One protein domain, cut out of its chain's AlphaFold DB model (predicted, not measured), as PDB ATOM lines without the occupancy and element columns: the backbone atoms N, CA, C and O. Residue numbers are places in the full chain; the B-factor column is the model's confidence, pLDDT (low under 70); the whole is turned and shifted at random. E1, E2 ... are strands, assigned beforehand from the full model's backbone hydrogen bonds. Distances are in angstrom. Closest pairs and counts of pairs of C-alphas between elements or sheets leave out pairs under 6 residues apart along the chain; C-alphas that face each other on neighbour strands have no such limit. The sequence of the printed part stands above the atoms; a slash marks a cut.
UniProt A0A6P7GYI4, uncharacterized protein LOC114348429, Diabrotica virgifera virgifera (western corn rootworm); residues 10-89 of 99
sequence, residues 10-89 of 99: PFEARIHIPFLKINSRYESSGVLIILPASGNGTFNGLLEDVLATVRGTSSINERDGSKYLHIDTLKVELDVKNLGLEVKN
ATOM      1  N   PRO A  10     165.540 222.612 163.714       85.88
ATOM      2  CA  PRO A  10     166.651 223.021 162.885       85.88
ATOM      3  C   PRO A  10     167.062 224.441 163.272       85.88
ATOM      4  O   PRO A  10     166.226 225.340 163.378       85.88
ATOM      5  N   PHE A  11     168.355 224.646 163.466       89.00
ATOM      6  CA  PHE A  11     168.940 225.962 163.663       89.00
ATOM      7  C   PHE A  11     169.924 226.262 162.536       89.00
ATOM      8  O   PHE A  11     170.623 225.375 162.048       89.00
ATOM      9  N   GLU A  12     169.978 227.530 162.132       93.75
ATOM     10  CA  GLU A  12     171.014 228.070 161.255       93.75
ATOM     11  C   GLU A  12     171.601 229.321 161.909       93.75
ATOM     12  O   GLU A  12     170.871 230.207 162.356       93.75
ATOM     13  N   ALA A  13     172.925 229.394 161.951       93.12
ATOM     14  CA  ALA A  13     173.671 230.553 162.401       93.12
ATOM     15  C   ALA A  13     174.736 230.904 161.362       93.12
ATOM     16  O   ALA A  13     175.431 230.032 160.847       93.12
ATOM     17  N   ARG A  14     174.879 232.199 161.077       95.12
ATOM     18  CA  ARG A  14     175.992 232.734 160.290       95.12
ATOM     19  C   ARG A  14     176.899 233.504 161.222       95.12
ATOM     20  O   ARG A  14     176.451 234.434 161.890       95.12
ATOM     21  N   ILE A  15     178.153 233.090 161.284       95.44
ATOM     22  CA  ILE A  15     179.146 233.614 162.207       95.44
ATOM     23  C   ILE A  15     180.277 234.186 161.367       95.44
ATOM     24  O   ILE A  15     180.908 233.467 160.596       95.44
ATOM     25  N   HIS A  16     180.527 235.481 161.520       95.75
ATOM     26  CA  HIS A  16     181.714 236.108 160.961       95.75
ATOM     27  C   HIS A  16     182.834 236.055 161.998       95.75
ATOM     28  O   HIS A  16     182.702 236.608 163.090       95.75
ATOM     29  N   ILE A  17     183.917 235.366 161.656       93.81
ATOM     30  CA  ILE A  17     185.113 235.227 162.477       93.81
ATOM     31  C   ILE A  17     186.228 235.985 161.746       93.81
ATOM     32  O   ILE A  17     186.808 235.447 160.803       93.81
ATOM     33  N   PRO A  18     186.538 237.230 162.151       92.62
ATOM     34  CA  PRO A  18     187.502 238.060 161.426       92.62
ATOM     35  C   PRO A  18     188.911 237.460 161.450       92.62
ATOM     36  O   PRO A  18     189.688 237.647 160.519       92.62
ATOM     37  N   PHE A  19     189.243 236.722 162.511       93.00
ATOM     38  CA  PHE A  19     190.551 236.111 162.679       93.00
ATOM     39  C   PHE A  19     190.460 234.857 163.550       93.00
ATOM     40  O   PHE A  19     189.969 234.909 164.679       93.00
ATOM     41  N   LEU A  20     190.964 233.736 163.039       91.69
ATOM     42  CA  LEU A  20     191.052 232.457 163.735       91.69
ATOM     43  C   LEU A  20     192.483 231.925 163.644       91.69
ATOM     44  O   LEU A  20     193.011 231.683 162.561       91.69
ATOM     45  N   LYS A  21     193.098 231.701 164.808       91.56
ATOM     46  CA  LYS A  21     194.438 231.123 164.927       91.56
ATOM     47  C   LYS A  21     194.368 229.773 165.627       91.56
ATOM     48  O   LYS A  21     193.894 229.682 166.757       91.56
ATOM     49  N   ILE A  22     194.890 228.745 164.977       89.25
ATOM     50  CA  ILE A  22     194.988 227.384 165.496       89.25
ATOM     51  C   ILE A  22     196.462 227.107 165.762       89.25
ATOM     52  O   ILE A  22     197.268 227.199 164.846       89.25
ATOM     53  N   ASN A  23     196.817 226.761 166.997       86.75
ATOM     54  CA  ASN A  23     198.153 226.261 167.323       86.75
ATOM     55  C   ASN A  23     197.966 224.913 168.006       86.75
ATOM     56  O   ASN A  23     197.409 224.852 169.104       86.75
ATOM     57  N   SER A  24     198.384 223.833 167.359       82.06
ATOM     58  CA  SER A  24     198.206 222.485 167.892       82.06
ATOM     59  C   SER A  24     199.417 221.607 167.619       82.06
ATOM     60  O   SER A  24     200.191 221.823 166.684       82.06
ATOM     61  N   ARG A  25     199.590 220.585 168.461       77.12
ATOM     62  CA  ARG A  25     200.410 219.436 168.089       77.12
ATOM     63  C   ARG A  25     199.565 218.577 167.161       77.12
ATOM     64  O   ARG A  25     198.451 218.217 167.530       77.12
ATOM     65  N   TYR A  26     200.083 218.285 165.978       71.56
ATOM     66  CA  TYR A  26     199.417 217.387 165.051       71.56
ATOM     67  C   TYR A  26     200.114 216.027 165.092       71.56
ATOM     68  O   TYR A  26     201.343 215.935 165.150       71.56
ATOM     69  N   GLU A  27     199.305 214.979 165.058       63.62
ATOM     70  CA  GLU A  27     199.733 213.621 164.775       63.62
ATOM     71  C   GLU A  27     198.875 213.158 163.601       63.62
ATOM     72  O   GLU A  27     197.655 213.042 163.715       63.62
ATOM     73  N   SER A  28     199.493 213.012 162.430       62.72
ATOM     74  CA  SER A  28     198.815 212.532 161.226       62.72
ATOM     75  C   SER A  28     199.536 211.296 160.719       62.72
ATOM     76  O   SER A  28     200.757 211.299 160.591       62.72
ATOM     77  N   SER A  29     198.781 210.242 160.434       52.84
ATOM     78  CA  SER A  29     199.282 208.980 159.887       52.84
ATOM     79  C   SER A  29     198.761 208.762 158.461       52.84
ATOM     80  O   SER A  29     198.203 207.707 158.156       52.84
ATOM     81  N   GLY A  30     198.881 209.778 157.597       54.31
ATOM     82  CA  GLY A  30     198.337 209.770 156.234       54.31
ATOM     83  C   GLY A  30     199.275 210.350 155.170       54.31
ATOM     84  O   GLY A  30     200.282 210.992 155.468       54.31
ATOM     85  N   VAL A  31     198.931 210.122 153.899       51.34
ATOM     86  CA  VAL A  31     199.615 210.705 152.733       51.34
ATOM     87  C   VAL A  31     198.844 211.946 152.300       51.34
ATOM     88  O   VAL A  31     197.704 211.840 151.846       51.34
ATOM     89  N   LEU A  32     199.453 213.128 152.419       53.69
ATOM     90  CA  LEU A  32     198.882 214.350 151.856       53.69
ATOM     91  C   LEU A  32     199.282 214.414 150.376       53.69
ATOM     92  O   LEU A  32     200.321 214.970 150.034       53.69
ATOM     93  N   ILE A  33     198.473 213.765 149.533       59.00
ATOM     94  CA  ILE A  33     198.466 213.715 148.053       59.00
ATOM     95  C   ILE A  33     199.758 213.204 147.364       59.00
ATOM     96  O   ILE A  33     199.652 212.487 146.378       59.00
ATOM     97  N   ILE A  34     200.963 213.482 147.869       49.34
ATOM     98  CA  ILE A  34     202.252 212.996 147.325       49.34
ATOM     99  C   ILE A  34     203.394 212.978 148.353       49.34
ATOM    100  O   ILE A  34     204.439 212.386 148.091       49.34
ATOM    101  N   LEU A  35     203.220 213.597 149.525       50.00
ATOM    102  CA  LEU A  35     204.233 213.618 150.580       50.00
ATOM    103  C   LEU A  35     203.739 212.811 151.788       50.00
ATOM    104  O   LEU A  35     202.596 213.009 152.222       50.00
ATOM    105  N   PRO A  36     204.563 211.906 152.353       46.50
ATOM    106  CA  PRO A  36     204.245 211.293 153.632       46.50
ATOM    107  C   PRO A  36     204.168 212.411 154.675       46.50
ATOM    108  O   PRO A  36     205.177 213.012 155.031       46.50
ATOM    109  N   ALA A  37     202.953 212.703 155.143       49.78
ATOM    110  CA  ALA A  37     202.687 213.692 156.188       49.78
ATOM    111  C   ALA A  37     202.801 213.070 157.593       49.78
ATOM    112  O   ALA A  37     202.341 213.647 158.580       49.78
ATOM    113  N   SER A  38     203.419 211.887 157.672       51.75
ATOM    114  CA  SER A  38     203.702 211.161 158.903       51.75
ATOM    115  C   SER A  38     204.739 211.917 159.726       51.75
ATOM    116  O   SER A  38     205.943 211.776 159.522       51.75
ATOM    117  N   GLY A  39     204.264 212.730 160.665       56.94
ATOM    118  CA  GLY A  39     205.101 213.507 161.567       56.94
ATOM    119  C   GLY A  39     204.367 213.831 162.864       56.94
ATOM    120  O   GLY A  39     203.149 213.990 162.881       56.94
ATOM    121  N   ASN A  40     205.128 213.906 163.955       62.38
ATOM    122  CA  ASN A  40     204.676 214.421 165.246       62.38
ATOM    123  C   ASN A  40     205.244 215.835 165.373       62.38
ATOM    124  O   ASN A  40     206.419 216.025 165.712       62.38
ATOM    125  N   GLY A  41     204.433 216.812 164.983       71.31
ATOM    126  CA  GLY A  41     204.890 218.167 164.719       71.31
ATOM    127  C   GLY A  41     203.939 219.235 165.236       71.31
ATOM    128  O   GLY A  41     202.957 218.959 165.921       71.31
ATOM    129  N   THR A  42     204.256 220.492 164.939       74.69
ATOM    130  CA  THR A  42     203.395 221.633 165.288       74.69
ATOM    131  C   THR A  42     202.668 222.103 164.042       74.69
ATOM    132  O   THR A  42     203.302 222.312 163.009       74.69
ATOM    133  N   PHE A  43     201.354 222.253 164.152       79.69
ATOM    134  CA  PHE A  43     200.492 222.849 163.149       79.69
ATOM    135  C   PHE A  43     200.087 224.245 163.617       79.69
ATOM    136  O   PHE A  43     199.527 224.403 164.706       79.69
ATOM    137  N   ASN A  44     200.370 225.242 162.783       83.69
ATOM    138  CA  ASN A  44     199.870 226.596 162.943       83.69
ATOM    139  C   ASN A  44     198.940 226.902 161.767       83.69
ATOM    140  O   ASN A  44     199.372 226.934 160.617       83.69
ATOM    141  N   GLY A  45     197.663 227.113 162.057       87.12
ATOM    142  CA  GLY A  45     196.666 227.564 161.094       87.12
ATOM    143  C   GLY A  45     196.292 229.015 161.362       87.12
ATOM    144  O   GLY A  45     196.026 229.389 162.503       87.12
ATOM    145  N   LEU A  46     196.251 229.819 160.311       91.12
ATOM    146  CA  LEU A  46     195.763 231.187 160.304       91.12
ATOM    147  C   LEU A  46     194.630 231.283 159.289       91.12
ATOM    148  O   LEU A  46     194.831 230.991 158.114       91.12
ATOM    149  N   LEU A  47     193.445 231.658 159.746       92.50
ATOM    150  CA  LEU A  47     192.297 231.896 158.888       92.50
ATOM    151  C   LEU A  47     191.811 233.321 159.143       92.50
ATOM    152  O   LEU A  47     191.499 233.668 160.283       92.50
ATOM    153  N   GLU A  48     191.755 234.139 158.101       93.69
ATOM    154  CA  GLU A  48     191.258 235.517 158.180       93.69
ATOM    155  C   GLU A  48     189.973 235.664 157.366       93.69
ATOM    156  O   GLU A  48     189.801 234.991 156.343       93.69
ATOM    157  N   ASP A  49     189.094 236.559 157.828       94.38
ATOM    158  CA  ASP A  49     187.783 236.842 157.228       94.38
ATOM    159  C   ASP A  49     186.982 235.550 156.962       94.38
ATOM    160  O   ASP A  49     186.605 235.244 155.828       94.38
ATOM    161  N   VAL A  50     186.742 234.754 158.009       94.62
ATOM    162  CA  VAL A  50     185.989 233.497 157.899       94.62
ATOM    163  C   VAL A  50     184.496 233.756 158.070       94.62
ATOM    164  O   VAL A  50     184.053 234.281 159.094       94.62
ATOM    165  N   LEU A  51     183.694 233.312 157.109       96.12
ATOM    166  CA  LEU A  51     182.244 233.226 157.226       96.12
ATOM    167  C   LEU A  51     181.850 231.767 157.463       96.12
ATOM    168  O   LEU A  51     181.895 230.931 156.564       96.12
ATOM    169  N   ALA A  52     181.452 231.460 158.694       95.50
ATOM    170  CA  ALA A  52     180.980 230.140 159.080       95.50
ATOM    171  C   ALA A  52     179.450 230.085 159.035       95.50
ATOM    172  O   ALA A  52     178.769 230.806 159.764       95.50
ATOM    173  N   THR A  53     178.899 229.198 158.211       96.38
ATOM    174  CA  THR A  53     177.477 228.841 158.245       96.38
ATOM    175  C   THR A  53     177.322 227.540 159.020       96.38
ATOM    176  O   THR A  53     177.784 226.483 158.596       96.38
ATOM    177  N   VAL A  54     176.680 227.624 160.179       95.69
ATOM    178  CA  VAL A  54     176.430 226.502 161.078       95.69
ATOM    179  C   VAL A  54     174.965 226.120 160.971       95.69
ATOM    180  O   VAL A  54     174.093 226.948 161.221       95.69
ATOM    181  N   ARG A  55     174.686 224.872 160.606       95.19
ATOM    182  CA  ARG A  55     173.334 224.312 160.530       95.19
ATOM    183  C   ARG A  55     173.261 223.050 161.361       95.19
ATOM    184  O   ARG A  55     174.203 222.269 161.361       95.19
ATOM    185  N   GLY A  56     172.152 222.812 162.029       93.38
ATOM    186  CA  GLY A  56     172.023 221.618 162.847       93.38
ATOM    187  C   GLY A  56     170.621 221.419 163.359       93.38
ATOM    188  O   GLY A  56     169.737 222.223 163.083       93.38
ATOM    189  N   THR A  57     170.434 220.357 164.122       92.25
ATOM    190  CA  THR A  57     169.205 220.087 164.865       92.25
ATOM    191  C   THR A  57     169.535 219.974 166.341       92.25
ATOM    192  O   THR A  57     170.626 219.529 166.709       92.25
ATOM    193  N   SER A  58     168.607 220.412 167.183       90.12
ATOM    194  CA  SER A  58     168.744 220.270 168.630       90.12
ATOM    195  C   SER A  58     167.483 219.707 169.268       90.12
ATOM    196  O   SER A  58     166.360 219.992 168.834       90.12
ATOM    197  N   SER A  59     167.695 218.931 170.322       89.25
ATOM    198  CA  SER A  59     166.685 218.295 171.151       89.25
ATOM    199  C   SER A  59     166.899 218.681 172.616       89.25
ATOM    200  O   SER A  59     167.939 219.222 173.000       89.25
ATOM    201  N   ILE A  60     165.886 218.468 173.451       89.56
ATOM    202  CA  ILE A  60     166.000 218.672 174.896       89.56
ATOM    203  C   ILE A  60     166.055 217.296 175.542       89.56
ATOM    204  O   ILE A  60     165.112 216.520 175.416       89.56
ATOM    205  N   ASN A  61     167.140 217.027 176.260       87.75
ATOM    206  CA  ASN A  61     167.296 215.825 177.065       87.75
ATOM    207  C   ASN A  61     167.029 216.158 178.532       87.75
ATOM    208  O   ASN A  61     167.663 217.049 179.096       87.75
ATOM    209  N   GLU A  62     166.115 215.428 179.164       89.44
ATOM    210  CA  GLU A  62     165.893 215.510 180.607       89.44
ATOM    211  C   GLU A  62     166.774 214.490 181.333       89.44
ATOM    212  O   GLU A  62     166.764 213.300 181.018       89.44
ATOM    213  N   ARG A  63     167.562 214.960 182.304       88.75
ATOM    214  CA  ARG A  63     168.342 214.121 183.225       88.75
ATOM    215  C   ARG A  63     168.230 214.702 184.625       88.75
ATOM    216  O   ARG A  63     168.384 215.910 184.795       88.75
ATOM    217  N   ASP A  64     167.929 213.855 185.605       86.81
ATOM    218  CA  ASP A  64     167.817 214.235 187.021       86.81
ATOM    219  C   ASP A  64     166.880 215.437 187.263       86.81
ATOM    220  O   ASP A  64     167.182 216.359 188.019       86.81
ATOM    221  N   GLY A  65     165.744 215.468 186.554       90.56
ATOM    222  CA  GLY A  65     164.754 216.551 186.642       90.56
ATOM    223  C   GLY A  65     165.180 217.878 186.000       90.56
ATOM    224  O   GLY A  65     164.435 218.853 186.071       90.56
ATOM    225  N   SER A  66     166.350 217.930 185.356       91.94
ATOM    226  CA  SER A  66     166.871 219.112 184.664       91.94
ATOM    227  C   SER A  66     166.849 218.930 183.148       91.94
ATOM    228  O   SER A  66     167.174 217.864 182.626       91.94
ATOM    229  N   LYS A  67     166.477 219.996 182.431       91.12
ATOM    230  CA  LYS A  67     166.450 220.049 180.963       91.12
ATOM    231  C   LYS A  67     167.792 220.529 180.425       91.12
ATOM    232  O   LYS A  67     168.235 221.624 180.763       91.12
ATOM    233  N   TYR A  68     168.390 219.747 179.536       90.06
ATOM    234  CA  TYR A  68     169.639 220.070 178.856       90.06
ATOM    235  C   TYR A  68     169.409 220.184 177.355       90.06
ATOM    236  O   TYR A  68     168.736 219.343 176.761       90.06
ATOM    237  N   LEU A  69     169.999 221.202 176.732       88.94
ATOM    238  CA  LEU A  69     170.054 221.284 175.279       88.94
ATOM    239  C   LEU A  69     171.047 220.244 174.757       88.94
ATOM    240  O   LEU A  69     172.195 220.188 175.199       88.94
ATOM    241  N   HIS A  70     170.607 219.445 173.800       90.38
ATOM    242  CA  HIS A  70     171.423 218.482 173.091       90.38
ATOM    243  C   HIS A  70     171.465 218.847 171.610       90.38
ATOM    244  O   HIS A  70     170.446 219.196 171.023       90.38
ATOM    245  N   ILE A  71     172.653 218.808 171.014       90.56
ATOM    246  CA  ILE A  71     172.838 219.055 169.584       90.56
ATOM    247  C   ILE A  71     172.901 217.686 168.909       90.56
ATOM    248  O   ILE A  71     173.882 216.971 169.097       90.56
ATOM    249  N   ASP A  72     171.865 217.324 168.150       90.81
ATOM    250  CA  ASP A  72     171.789 216.012 167.491       90.81
ATOM    251  C   ASP A  72     172.640 215.985 166.217       90.81
ATOM    252  O   ASP A  72     173.295 214.993 165.903       90.81
ATOM    253  N   THR A  73     172.640 217.092 165.469       92.38
ATOM    254  CA  THR A  73     173.436 217.241 164.247       92.38
ATOM    255  C   THR A  73     174.064 218.625 164.185       92.38
ATOM    256  O   THR A  73     173.447 219.617 164.572       92.38
ATOM    257  N   LEU A  74     175.299 218.698 163.685       93.69
ATOM    258  CA  LEU A  74     176.017 219.949 163.467       93.69
ATOM    259  C   LEU A  74     176.801 219.864 162.156       93.69
ATOM    260  O   LEU A  74     177.747 219.091 162.025       93.69
ATOM    261  N   LYS A  75     176.407 220.681 161.188       94.38
ATOM    262  CA  LYS A  75     177.104 220.910 159.928       94.38
ATOM    263  C   LYS A  75     177.705 222.307 159.954       94.38
ATOM    264  O   LYS A  75     177.005 223.280 160.226       94.38
ATOM    265  N   VAL A  76     178.990 222.399 159.640       94.50
ATOM    266  CA  VAL A  76     179.716 223.667 159.555       94.50
ATOM    267  C   VAL A  76     180.274 223.808 158.146       94.50
ATOM    268  O   VAL A  76     181.036 222.962 157.688       94.50
ATOM    269  N   GLU A  77     179.874 224.871 157.462       94.50
ATOM    270  CA  GLU A  77     180.417 225.291 156.172       94.50
ATOM    271  C   GLU A  77     181.273 226.536 156.421       94.50
ATOM    272  O   GLU A  77     180.772 227.530 156.946       94.50
ATOM    273  N   LEU A  78     182.567 226.462 156.104       92.00
ATOM    274  CA  LEU A  78     183.506 227.570 156.267       92.00
ATOM    275  C   LEU A  78     183.836 228.151 154.895       92.00
ATOM    276  O   LEU A  78     184.376 227.445 154.046       92.00
ATOM    277  N   ASP A  79     183.545 229.432 154.713       93.12
ATOM    278  CA  ASP A  79     184.076 230.242 153.623       93.12
ATOM    279  C   ASP A  79     185.234 231.076 154.182       93.12
ATOM    280  O   ASP A  79     185.057 231.840 155.132       93.12
ATOM    281  N   VAL A  80     186.441 230.838 153.674       92.50
ATOM    282  CA  VAL A  80     187.692 231.382 154.212       92.50
ATOM    283  C   VAL A  80     188.371 232.169 153.110       92.50
ATOM    284  O   VAL A  80     188.778 231.598 152.099       92.50
ATOM    285  N   LYS A  81     188.536 233.472 153.325       90.06
ATOM    286  CA  LYS A  81     189.140 234.350 152.326       90.06
ATOM    287  C   LYS A  81     190.659 234.217 152.278       90.06
ATOM    288  O   LYS A  81     191.215 234.043 151.197       90.06
ATOM    289  N   ASN A  82     191.321 234.265 153.438       86.44
ATOM    290  CA  ASN A  82     192.768 234.075 153.534       86.44
ATOM    291  C   ASN A  82     193.082 232.891 154.447       86.44
ATOM    292  O   ASN A  82     192.646 232.845 155.598       86.44
ATOM    293  N   LEU A  83     193.873 231.949 153.932       88.56
ATOM    294  CA  LEU A  83     194.285 230.743 154.640       88.56
ATOM    295  C   LEU A  83     195.815 230.632 154.642       88.56
ATOM    296  O   LEU A  83     196.437 230.514 153.590       88.56
ATOM    297  N   GLY A  84     196.411 230.627 155.832       85.62
ATOM    298  CA  GLY A  84     197.825 230.348 156.060       85.62
ATOM    299  C   GLY A  84     197.986 229.075 156.880       85.62
ATOM    300  O   GLY A  84     197.587 229.032 158.038       85.62
ATOM    301  N   LEU A  85     198.574 228.034 156.296       84.50
ATOM    302  CA  LEU A  85     198.843 226.774 156.988       84.50
ATOM    303  C   LEU A  85     200.349 226.544 157.063       84.50
ATOM    304  O   LEU A  85     201.030 226.510 156.043       84.50
ATOM    305  N   GLU A  86     200.861 226.356 158.273       78.81
ATOM    306  CA  GLU A  86     202.266 226.067 158.529       78.81
ATOM    307  C   GLU A  86     202.381 224.776 159.340       78.81
ATOM    308  O   GLU A  86     201.733 224.600 160.374       78.81
ATOM    309  N   VAL A  87     203.243 223.872 158.879       71.88
ATOM    310  CA  VAL A  87     203.536 222.615 159.567       71.88
ATOM    311  C   VAL A  87     205.035 222.529 159.818       71.88
ATOM    312  O   VAL A  87     205.835 222.688 158.899       71.88
ATOM    313  N   LYS A  88     205.429 222.268 161.068       70.06
ATOM    314  CA  LYS A  88     206.833 222.091 161.474       70.06
ATOM    315  C   LYS A  88     207.091 220.670 161.949       70.06
ATOM    316  O   LYS A  88     206.222 220.057 162.561       70.06
ATOM    317  N   ASN A  89     208.326 220.200 161.753       64.94
ATOM    318  CA  ASN A  89     208.829 218.889 162.192       64.94
ATOM    319  C   ASN A  89     208.174 217.669 161.514       64.94
ATOM    320  O   ASN A  89     208.030 216.618 162.132       64.94
TER     321      ASN A  89
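AT A GLANCE: This is residues 10 to 89 of the 99 residues of the protein "uncharacterized protein LOC114348429" of Diabrotica virgifera virgifera (western corn rootworm) (UniProt A0A6P7GYI4). Three long strands lie side by side in one twisted sheet, folded over like a bent roof; the hairpin of E2 and E3 runs on past the first residue of E1. The printed part has 80 residues, no named helix, and E1, E2, E3 in that order along the chain and across the sheet. It is all strand, an antiparallel meander, each strand the neighbour of the one before. It is only just extended, close to loose, with a radius of gyration of the C-alphas of 17.8 A, and spans 51 by 29 by 21 A.

IN THESE COORDINATES: E1, residues 10 to 28, begins at C-alpha 10 (166.651, 223.021, 162.885) and measures 33.9 A. E2, residues 39 to 63, measures 42.7 A. E3, residues 66 to 88, measures 46.3 A, ending at C-alpha 88 (206.833, 222.091, 161.474).

HOW THE PARTS SIT: E1 and E2 form an antiparallel hairpin at 138 degrees; N 15 and O 52 are within hydrogen-bond range, 2.8 A. Hairpin E2 and E3 is antiparallel at 164 degrees, with N 53 and O 77 at 2.8 A. E2 bends by 105 degrees at residue 49.

THE WHOLE: The printed part has no cut. Confidence is under 70 at residues 27 to 40 and 89.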